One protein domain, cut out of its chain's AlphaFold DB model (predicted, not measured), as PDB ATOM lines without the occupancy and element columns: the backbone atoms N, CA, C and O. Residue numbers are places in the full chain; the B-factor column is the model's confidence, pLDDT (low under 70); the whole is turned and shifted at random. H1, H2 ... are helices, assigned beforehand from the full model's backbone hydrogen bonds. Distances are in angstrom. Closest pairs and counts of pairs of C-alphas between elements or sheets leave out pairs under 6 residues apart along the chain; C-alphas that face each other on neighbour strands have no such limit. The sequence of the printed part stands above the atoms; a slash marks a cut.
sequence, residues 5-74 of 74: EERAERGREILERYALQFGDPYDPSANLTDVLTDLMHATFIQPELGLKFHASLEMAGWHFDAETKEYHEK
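What this domain is: This is residues 5 to 74 of the 74 residues of an uncharacterized protein of Nitrospira sp (UniProt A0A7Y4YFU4). The longest helix, H3, makes a V with H2, meeting it at a corner by their link, while H1 is set crosswise near the first residues of H2; the three helices form an open frame, not a closed bundle. Most of H3, with the two residues after it, sticks out as a free arm, residues 55 to 74, and residues 5 to 10 of H1 also stand free. The printed part has 70 residues, with three named helices in the order H1, H2, H3 and no named strand; the class is all helix. It is loose, with a radius of gyration of the C-alphas of 14.3 A and spans of 41 by 32 by 19 A.

Where its parts are: H3 runs from Pro 47 to His 72, 26 residues, and is 37.6 A long from first to last C-alpha. Its C-alpha 47 is at (104.559, 131.095, 88.746) and its C-alpha 72 at (131.086, 118.969, 112.546). H2 holds residues 28 to 45 and measures 26.0 A from first to last C-alpha. H1 holds residues 5 to 21 and measures 24.3 A, beginning with C-alpha 5 at (115.007, 131.199, 116.481).

How they stand to each other: H3 and H2 touch only at the corner by their link, with residues 49 to 53 of H3 and 40 to 44 of H2. The closest C-alphas of the two are those of Thr 43 and Gly 50, 4.3 A apart. They run opposite ways at a steep tilt of 36 degrees, only just steep. H2 also touches H1, with residues 28 to 35 of H2 and 15 to 19 of H1. The closest C-alphas there are those of Ala 19 and Asn 31, 6.0 A apart. The lines of H1 and H2 stand at 86 degrees, about perpendicular. H1 and H3 are apart. In H1 and H2 every O i to N i+4 pair is within hydrogen-bond range; in H3, 21 of 22 pairs are.

The domain as a whole: The C-alphas of Ile 45 and Lys 74 are the two farthest apart, at 45.0 A. Without the stretches that stand free, the body has 44 residues and spans 32 by 16 by 15 A. The printed part has no cut and ends at residue 74, the chain's last residue. The link from H2 to H3, one residue, is tight, and the link from H1 to H2, six residues, is short; no link is long. The mean pLDDT of the printed part is 80.7, and the model's confidence is low, under 70, at residues 67 to 74.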
ATOM      1  N   GLU A   5     116.018 131.686 115.532       76.88
ATOM      2  CA  GLU A   5     115.007 131.199 116.481       76.88
ATOM      3  C   GLU A   5     113.619 131.786 116.206       76.88
ATOM      4  O   GLU A   5     112.648 131.039 116.138       76.88
ATOM      5  N   GLU A   6     113.518 133.095 115.959       83.19
ATOM      6  CA  GLU A   6     112.240 133.742 115.624       83.19
ATOM      7  C   GLU A   6     111.635 133.182 114.326       83.19
ATOM      8  O   GLU A   6     110.415 133.062 114.192       83.19
ATOM      9  N   ARG A   7     112.482 132.813 113.357       79.31
ATOM     10  CA  ARG A   7     112.049 132.174 112.106       79.31
ATOM     11  C   ARG A   7     111.609 130.726 112.322       79.31
ATOM     12  O   ARG A   7     110.595 130.328 111.750       79.31
ATOM     13  N   ALA A   8     112.321 129.969 113.152       80.56
ATOM     14  CA  ALA A   8     111.973 128.593 113.491       80.56
ATOM     15  C   ALA A   8     110.660 128.511 114.288       80.56
ATOM     16  O   ALA A   8     109.816 127.670 113.986       80.56
ATOM     17  N   GLU A   9     110.458 129.412 115.253       86.38
ATOM     18  CA  GLU A   9     109.207 129.522 116.013       86.38
ATOM     19  C   GLU A   9     108.031 129.811 115.083       86.38
ATOM     20  O   GLU A   9     107.020 129.114 115.095       86.38
ATOM     21  N   ARG A  10     108.203 130.774 114.175       86.12
ATOM     22  CA  ARG A  10     107.165 131.111 113.203       86.12
ATOM     23  C   ARG A  10     106.865 129.970 112.231       86.12
ATOM     24  O   ARG A  10     105.717 129.810 111.825       86.12
ATOM     25  N   GLY A  11     107.871 129.177 111.863       84.00
ATOM     26  CA  GLY A  11     107.680 127.944 111.099       84.00
ATOM     27  C   GLY A  11     106.828 126.925 111.858       84.00
ATOM     28  O   GLY A  11     105.882 126.382 111.287       84.00
ATOM     29  N   ARG A  12     107.101 126.725 113.155       86.44
ATOM     30  CA  ARG A  12     106.287 125.863 114.027       86.44
ATOM     31  C   ARG A  12     104.845 126.354 114.141       86.44
ATOM     32  O   ARG A  12     103.943 125.557 113.916       86.44
ATOM     33  N   GLU A  13     104.616 127.649 114.353       90.31
ATOM     34  CA  GLU A  13     103.254 128.208 114.395       90.31
ATOM     35  C   GLU A  13     102.466 127.960 113.099       90.31
ATOM     36  O   GLU A  13     101.259 127.717 113.135       90.31
ATOM     37  N   ILE A  14     103.124 128.048 111.938       87.62
ATOM     38  CA  ILE A  14     102.484 127.777 110.643       87.62
ATOM     39  C   ILE A  14     102.085 126.304 110.550       87.62
ATOM     40  O   ILE A  14     100.951 126.015 110.166       87.62
ATOM     41  N   LEU A  15     102.984 125.393 110.928       86.81
ATOM     42  CA  LEU A  15     102.708 123.957 110.926       86.81
ATOM     43  C   LEU A  15     101.590 123.597 111.904       86.81
ATOM     44  O   LEU A  15     100.696 122.848 111.534       86.81
ATOM     45  N   GLU A  16     101.581 124.169 113.108       89.25
ATOM     46  CA  GLU A  16     100.517 123.951 114.093       89.25
ATOM     47  C   GLU A  16      99.161 124.448 113.590       89.25
ATOM     48  O   GLU A  16      98.166 123.729 113.668       89.25
ATOM     49  N   ARG A  17      99.101 125.664 113.029       90.44
ATOM     50  CA  ARG A  17      97.850 126.196 112.465       90.44
ATOM     51  C   ARG A  17      97.354 125.352 111.301       90.44
ATOM     52  O   ARG A  17      96.154 125.108 111.213       90.44
ATOM     53  N   TYR A  18      98.257 124.912 110.427       90.62
ATOM     54  CA  TYR A  18      97.901 124.025 109.327       90.62
ATOM     55  C   TYR A  18      97.386 122.683 109.851       90.62
ATOM     56  O   TYR A  18      96.319 122.247 109.436       90.62
ATOM     57  N   ALA A  19      98.080 122.071 110.810       89.06
ATOM     58  CA  ALA A  19      97.680 120.808 111.419       89.06
ATOM     59  C   ALA A  19      96.286 120.892 112.053       89.06
ATOM     60  O   ALA A  19      95.451 120.025 111.831       89.06
ATOM     61  N   LEU A  20      95.998 121.978 112.778       91.31
ATOM     62  CA  LEU A  20      94.678 122.220 113.367       91.31
ATOM     63  C   LEU A  20      93.567 122.373 112.323       91.31
ATOM     64  O   LEU A  20      92.409 122.081 112.616       91.31
ATOM     65  N   GLN A  21      93.896 122.888 111.139       91.38
ATOM     66  CA  GLN A  21      92.911 123.220 110.117       91.38
ATOM     67  C   GLN A  21      92.719 122.105 109.078       91.38
ATOM     68  O   GLN A  21      91.602 121.923 108.592       91.38
ATOM     69  N   PHE A  22      93.784 121.382 108.732       88.62
ATOM     70  CA  PHE A  22      93.834 120.493 107.569       88.62
ATOM     71  C   PHE A  22      94.575 119.166 107.803       88.62
ATOM     72  O   PHE A  22      94.317 118.221 107.061       88.62
ATOM     73  N   GLY A  23      95.478 119.085 108.786       85.25
ATOM     74  CA  GLY A  23      96.396 117.952 108.968       85.25
ATOM     75  C   GLY A  23      96.140 117.103 110.220       85.25
ATOM     76  O   GLY A  23      95.074 117.164 110.831       85.25
ATOM     77  N   ASP A  24      97.137 116.302 110.608       86.69
ATOM     78  CA  ASP A  24      97.131 115.552 111.871       86.69
ATOM     79  C   ASP A  24      97.906 116.340 112.942       86.69
ATOM     80  O   ASP A  24      99.131 116.446 112.852       86.69
ATOM     81  N   PRO A  25      97.257 116.872 113.995       84.69
ATOM     82  CA  PRO A  25      97.939 117.633 115.045       84.69
ATOM     83  C   PRO A  25      99.000 116.832 115.813       84.69
ATOM     84  O   PRO A  25      99.799 117.432 116.533       84.69
ATOM     85  N   TYR A  26      99.036 115.505 115.669       86.25
ATOM     86  CA  TYR A  26      99.996 114.628 116.333       86.25
ATOM     87  C   TYR A  26     101.155 114.168 115.433       86.25
ATOM     88  O   TYR A  26     102.103 113.579 115.956       86.25
ATOM     89  N   ASP A  27     101.140 114.474 114.126       84.94
ATOM     90  CA  ASP A  27     102.231 114.154 113.189       84.94
ATOM     91  C   ASP A  27     102.772 115.406 112.463       84.94
ATOM     92  O   ASP A  27     102.385 115.722 111.333       84.94
ATOM     93  N   PRO A  28     103.730 116.127 113.078       78.56
ATOM     94  CA  PRO A  28     104.350 117.307 112.478       78.56
ATOM     95  C   PRO A  28     105.068 117.032 111.151       78.56
ATOM     96  O   PRO A  28     105.210 117.944 110.334       78.56
ATOM     97  N   SER A  29     105.547 115.801 110.938       82.50
ATOM     98  CA  SER A  29     106.313 115.440 109.744       82.50
ATOM     99  C   SER A  29     105.411 115.272 108.522       82.50
ATOM    100  O   SER A  29     105.734 115.781 107.442       82.50
ATOM    101  N   ALA A  30     104.245 114.652 108.716       84.62
ATOM    102  CA  ALA A  30     103.194 114.596 107.710       84.62
ATOM    103  C   ALA A  30     102.702 116.010 107.366       84.62
ATOM    104  O   ALA A  30     102.730 116.395 106.200       84.62
ATOM    105  N   ASN A  31     102.416 116.843 108.376       88.12
ATOM    106  CA  ASN A  31     101.944 118.216 108.154       88.12
ATOM    107  C   ASN A  31     102.928 119.070 107.347       88.12
ATOM    108  O   ASN A  31     102.519 119.831 106.473       88.12
ATOM    109  N   LEU A  32     104.231 118.964 107.629       86.56
ATOM    110  CA  LEU A  32     105.243 119.682 106.855       86.56
ATOM    111  C   LEU A  32     105.245 119.230 105.391       86.56
ATOM    112  O   LEU A  32     105.327 120.067 104.493       86.56
ATOM    113  N   THR A  33     105.138 117.925 105.152       87.31
ATOM    114  CA  THR A  33     105.093 117.360 103.798       87.31
ATOM    115  C   THR A  33     103.869 117.860 103.031       87.31
ATOM    116  O   THR A  33     103.995 118.267 101.871       87.31
ATOM    117  N   ASP A  34     102.711 117.907 103.684       87.88
ATOM    118  CA  ASP A  34     101.459 118.374 103.087       87.88
ATOM    119  C   ASP A  34     101.515 119.871 102.759       87.88
ATOM    120  O   ASP A  34     101.247 120.265 101.623       87.88
ATOM    121  N   VAL A  35     101.994 120.706 103.690       88.81
ATOM    122  CA  VAL A  35     102.199 122.149 103.457       88.81
ATOM    123  C   VAL A  35     103.125 122.398 102.269       88.81
ATOM    124  O   VAL A  35     102.839 123.250 101.424       88.81
ATOM    125  N   LEU A  36     104.244 121.675 102.187       86.81
ATOM    126  CA  LEU A  36     105.185 121.817 101.075       86.81
ATOM    127  C   LEU A  36     104.552 121.383  99.747       86.81
ATOM    128  O   LEU A  36     104.761 122.045  98.730       86.81
ATOM    129  N   THR A  37     103.745 120.324  99.761       87.44
ATOM    130  CA  THR A  37     103.029 119.824  98.579       87.44
ATOM    131  C   THR A  37     101.980 120.827  98.093       87.44
ATOM    132  O   THR A  37     101.924 121.141  96.902       87.44
ATOM    133  N   ASP A  38     101.195 121.404  99.002       88.06
ATOM    134  CA  ASP A  38     100.209 122.437  98.682       88.06
ATOM    135  C   ASP A  38     100.868 123.705  98.137       88.06
ATOM    136  O   ASP A  38     100.400 124.285  97.153       88.06
ATOM    137  N   LEU A  39     101.996 124.114  98.726       86.00
ATOM    138  CA  LEU A  39     102.791 125.225  98.212       86.00
ATOM    139  C   LEU A  39     103.297 124.926  96.800       86.00
ATOM    140  O   LEU A  39     103.170 125.780  95.925       86.00
ATOM    141  N   MET A  40     103.790 123.714  96.533       84.94
ATOM    142  CA  MET A  40     104.187 123.317  95.181       84.94
ATOM    143  C   MET A  40     103.019 123.423  94.191       84.94
ATOM    144  O   MET A  40     103.176 124.034  93.130       84.94
ATOM    145  N   HIS A  41     101.831 122.927  94.538       88.00
ATOM    146  CA  HIS A  41     100.647 123.072  93.686       88.00
ATOM    147  C   HIS A  41     100.255 124.540  93.466       88.00
ATOM    148  O   HIS A  41      99.974 124.946  92.336       88.00
ATOM    149  N   ALA A  42     100.290 125.368  94.511       86.75
ATOM    150  CA  ALA A  42     100.001 126.796  94.402       86.75
ATOM    151  C   ALA A  42     100.999 127.510  93.475       86.75
ATOM    152  O   ALA A  42     100.607 128.359  92.673       86.75
ATOM    153  N   THR A  43     102.278 127.132  93.536       85.88
ATOM    154  CA  THR A  43     103.335 127.716  92.697       85.88
ATOM    155  C   THR A  43     103.215 127.334  91.224       85.88
ATOM    156  O   THR A  43     103.596 128.119  90.359       85.88
ATOM    157  N   PHE A  44     102.631 126.169  90.924       84.25
ATOM    158  CA  PHE A  44     102.302 125.774  89.555       84.25
ATOM    159  C   PHE A  44     101.209 126.673  88.955       84.25
ATOM    160  O   PHE A  44     101.282 127.049  87.787       84.25
ATOM    161  N   ILE A  45     100.215 127.053  89.764       88.94
ATOM    162  CA  ILE A  45      99.115 127.933  89.344       88.94
ATOM    163  C   ILE A  45      99.575 129.400  89.274       88.94
ATOM    164  O   ILE A  45      99.131 130.145  88.401       88.94
ATOM    165  N   GLN A  46     100.468 129.819  90.176       91.31
ATOM    166  CA  GLN A  46     101.001 131.181  90.271       91.31
ATOM    167  C   GLN A  46     102.540 131.167  90.186       91.31
ATOM    168  O   GLN A  46     103.219 131.112  91.217       91.31
ATOM    169  N   PRO A  47     103.118 131.269  88.974       83.88
ATOM    170  CA  PRO A  47     104.559 131.095  88.746       83.88
ATOM    171  C   PRO A  47     105.456 132.056  89.543       83.88
ATOM    172  O   PRO A  47     106.568 131.717  89.942       83.88
ATOM    173  N   GLU A  48     104.963 133.261  89.819       85.75
ATOM    174  CA  GLU A  48     105.638 134.277  90.635       85.75
ATOM    175  C   GLU A  48     105.804 133.878  92.109       85.75
ATOM    176  O   GLU A  48     106.788 134.266  92.747       85.75
ATOM    177  N   LEU A  49     104.885 133.069  92.649       81.25
ATOM    178  CA  LEU A  49     105.054 132.442  93.960       81.25
ATOM    179  C   LEU A  49     106.108 131.336  93.895       81.25
ATOM    180  O   LEU A  49     106.882 131.192  94.839       81.25
ATOM    181  N   GLY A  50     106.201 130.626  92.767       81.00
ATOM    182  CA  GLY A  50     107.232 129.614  92.517       81.00
ATOM    183  C   GLY A  50     108.648 130.153  92.637       81.00
ATOM    184  O   GLY A  50     109.459 129.579  93.359       81.00
ATOM    185  N   LEU A  51     108.929 131.301  92.017       80.94
ATOM    186  CA  LEU A  51     110.249 131.937  92.108       80.94
ATOM    187  C   LEU A  51     110.619 132.307  93.553       80.94
ATOM    188  O   LEU A  51     111.741 132.059  93.992       80.94
ATOM    189  N   LYS A  52     109.670 132.865  94.315       81.88
ATOM    190  CA  LYS A  52     109.890 133.230  95.726       81.88
ATOM    191  C   LYS A  52     110.085 132.000  96.611       81.88
ATOM    192  O   LYS A  52     110.927 132.020  97.509       81.88
ATOM    193  N   PHE A  53     109.316 130.942  96.362       82.31
ATOM    194  CA  PHE A  53     109.398 129.695  97.112       82.31
ATOM    195  C   PHE A  53     110.729 128.982  96.858       82.31
ATOM    196  O   PHE A  53     111.409 128.618  97.811       82.31
ATOM    197  N   HIS A  54     111.155 128.883  95.597       82.31
ATOM    198  CA  HIS A  54     112.435 128.278  95.233       82.31
ATOM    199  C   HIS A  54     113.623 128.998  95.885       82.31
ATOM    200  O   HIS A  54     114.416 128.357  96.568       82.31
ATOM    201  N   ALA A  55     113.682 130.331  95.789       80.19
ATOM    202  CA  ALA A  55     114.725 131.116  96.454       80.19
ATOM    203  C   ALA A  55     114.717 130.933  97.987       80.19
ATOM    204  O   ALA A  55     115.767 130.927  98.627       80.19
ATOM    205  N   SER A  56     113.535 130.758  98.589       81.31
ATOM    206  CA  SER A  56     113.415 130.489 100.027       81.31
ATOM    207  C   SER A  56     113.933 129.097 100.402       81.31
ATOM    208  O   SER A  56     114.587 128.966 101.433       81.31
ATOM    209  N   LEU A  57     113.692 128.078  99.566       82.38
ATOM    210  CA  LEU A  57     114.234 126.728  99.763       82.38
ATOM    211  C   LEU A  57     115.759 126.704  99.617       82.38
ATOM    212  O   LEU A  57     116.433 126.091 100.440       82.38
ATOM    213  N   GLU A  58     116.309 127.406  98.623       83.12
ATOM    214  CA  GLU A  58     117.762 127.524  98.460       83.12
ATOM    215  C   GLU A  58     118.408 128.194  99.676       83.12
ATOM    216  O   GLU A  58     119.389 127.678 100.212       83.12
ATOM    217  N   MET A  59     117.836 129.299 100.173       79.19
ATOM    218  CA  MET A  59     118.336 129.944 101.391       79.19
ATOM    219  C   MET A  59     118.219 129.041 102.621       79.19
ATOM    220  O   MET A  59     119.140 129.013 103.436       79.19
ATOM    221  N   ALA A  60     117.119 128.299 102.770       79.44
ATOM    222  CA  ALA A  60     116.957 127.353 103.871       79.44
ATOM    223  C   ALA A  60     118.022 126.245 103.822       79.44
ATOM    224  O   ALA A  60     118.625 125.944 104.849       79.44
ATOM    225  N   GLY A  61     118.308 125.704 102.632       78.31
ATOM    226  CA  GLY A  61     119.376 124.725 102.425       78.31
ATOM    227  C   GLY A  61     120.756 125.279 102.779       78.31
ATOM    228  O   GLY A  61     121.487 124.658 103.543       78.31
ATOM    229  N   TRP A  62     121.083 126.491 102.318       79.44
ATOM    230  CA  TRP A  62     122.338 127.168 102.673       79.44
ATOM    231  C   TRP A  62     122.499 127.371 104.182       79.44
ATOM    232  O   TRP A  62     123.587 127.157 104.717       79.44
ATOM    233  N   HIS A  63     121.437 127.787 104.874       70.50
ATOM    234  CA  HIS A  63     121.466 127.950 106.326       70.50
ATOM    235  C   HIS A  63     121.649 126.614 107.049       70.50
ATOM    236  O   HIS A  63     122.459 126.536 107.969       70.50
ATOM    237  N   PHE A  64     120.966 125.560 106.599       72.75
ATOM    238  CA  PHE A  64     121.091 124.228 107.185       72.75
ATOM    239  C   PHE A  64     122.502 123.651 107.004       72.75
ATOM    240  O   PHE A  64     123.092 123.143 107.958       72.75
ATOM    241  N   ASP A  65     123.077 123.791 105.806       72.62
ATOM    242  CA  ASP A  65     124.444 123.358 105.494       72.62
ATOM    243  C   ASP A  65     125.501 124.141 106.288       72.62
ATOM    244  O   ASP A  65     126.527 123.586 106.687       72.62
ATOM    245  N   ALA A  66     125.276 125.438 106.518       70.81
ATOM    246  CA  ALA A  66     126.166 126.267 107.326       70.81
ATOM    247  C   ALA A  66     126.140 125.849 108.807       70.81
ATOM    248  O   ALA A  66     127.198 125.654 109.404       70.81
ATOM    249  N   GLU A  67     124.948 125.645 109.375       61.16
ATOM    250  CA  GLU A  67     124.777 125.220 110.771       61.16
ATOM    251  C   GLU A  67     125.310 123.794 111.016       61.16
ATOM    252  O   GLU A  67     125.900 123.523 112.063       61.16
ATOM    253  N   THR A  68     125.177 122.881 110.046       62.41
ATOM    254  CA  THR A  68     125.731 121.516 110.155       62.41
ATOM    255  C   THR A  68     127.252 121.468 110.008       62.41
ATOM    256  O   THR A  68     127.899 120.694 110.715       62.41
ATOM    257  N   LYS A  69     127.859 122.305 109.157       59.31
ATOM    258  CA  LYS A  69     129.328 122.405 109.064       59.31
ATOM    259  C   LYS A  69     129.957 122.969 110.340       59.31
ATOM    260  O   LYS A  69     130.941 122.408 110.809       59.31
ATOM    261  N   GLU A  70     129.355 123.988 110.957       57.50
ATOM    262  CA  GLU A  70     129.815 124.512 112.257       57.50
ATOM    263  C   GLU A  70     129.737 123.474 113.395       57.50
ATOM    264  O   GLU A  70     130.516 123.540 114.347       57.50
ATOM    265  N   TYR A  71     128.818 122.509 113.302       46.41
ATOM    266  CA  TYR A  71     128.665 121.428 114.282       46.41
ATOM    267  C   TYR A  71     129.650 120.267 114.087       46.41
ATOM    268  O   TYR A  71     129.955 119.568 115.051       46.41
ATOM    269  N   HIS A  72     130.144 120.048 112.866       47.62
ATOM    270  CA  HIS A  72     131.086 118.969 112.546       47.62
ATOM    271  C   HIS A  72     132.566 119.370 112.668       47.62
ATOM    272  O   HIS A  72     133.431 118.497 112.629       47.62
ATOM    273  N   GLU A  73     132.862 120.661 112.840       50.03
ATOM    274  CA  GLU A  73     134.220 121.193 113.045       50.03
ATOM    275  C   GLU A  73     134.568 121.477 114.528       50.03
ATOM    276  O   GLU A  73     135.642 122.010 114.815       50.03
ATOM    277  N   LYS A  74     133.699 121.098 115.479       47.09
ATOM    278  CA  LYS A  74     133.952 121.108 116.936       47.09
ATOM    279  C   LYS A  74     134.158 119.700 117.484       47.09
ATOM    280  O   LYS A  74     134.965 119.580 118.433       47.09
TER     281      LYS A  74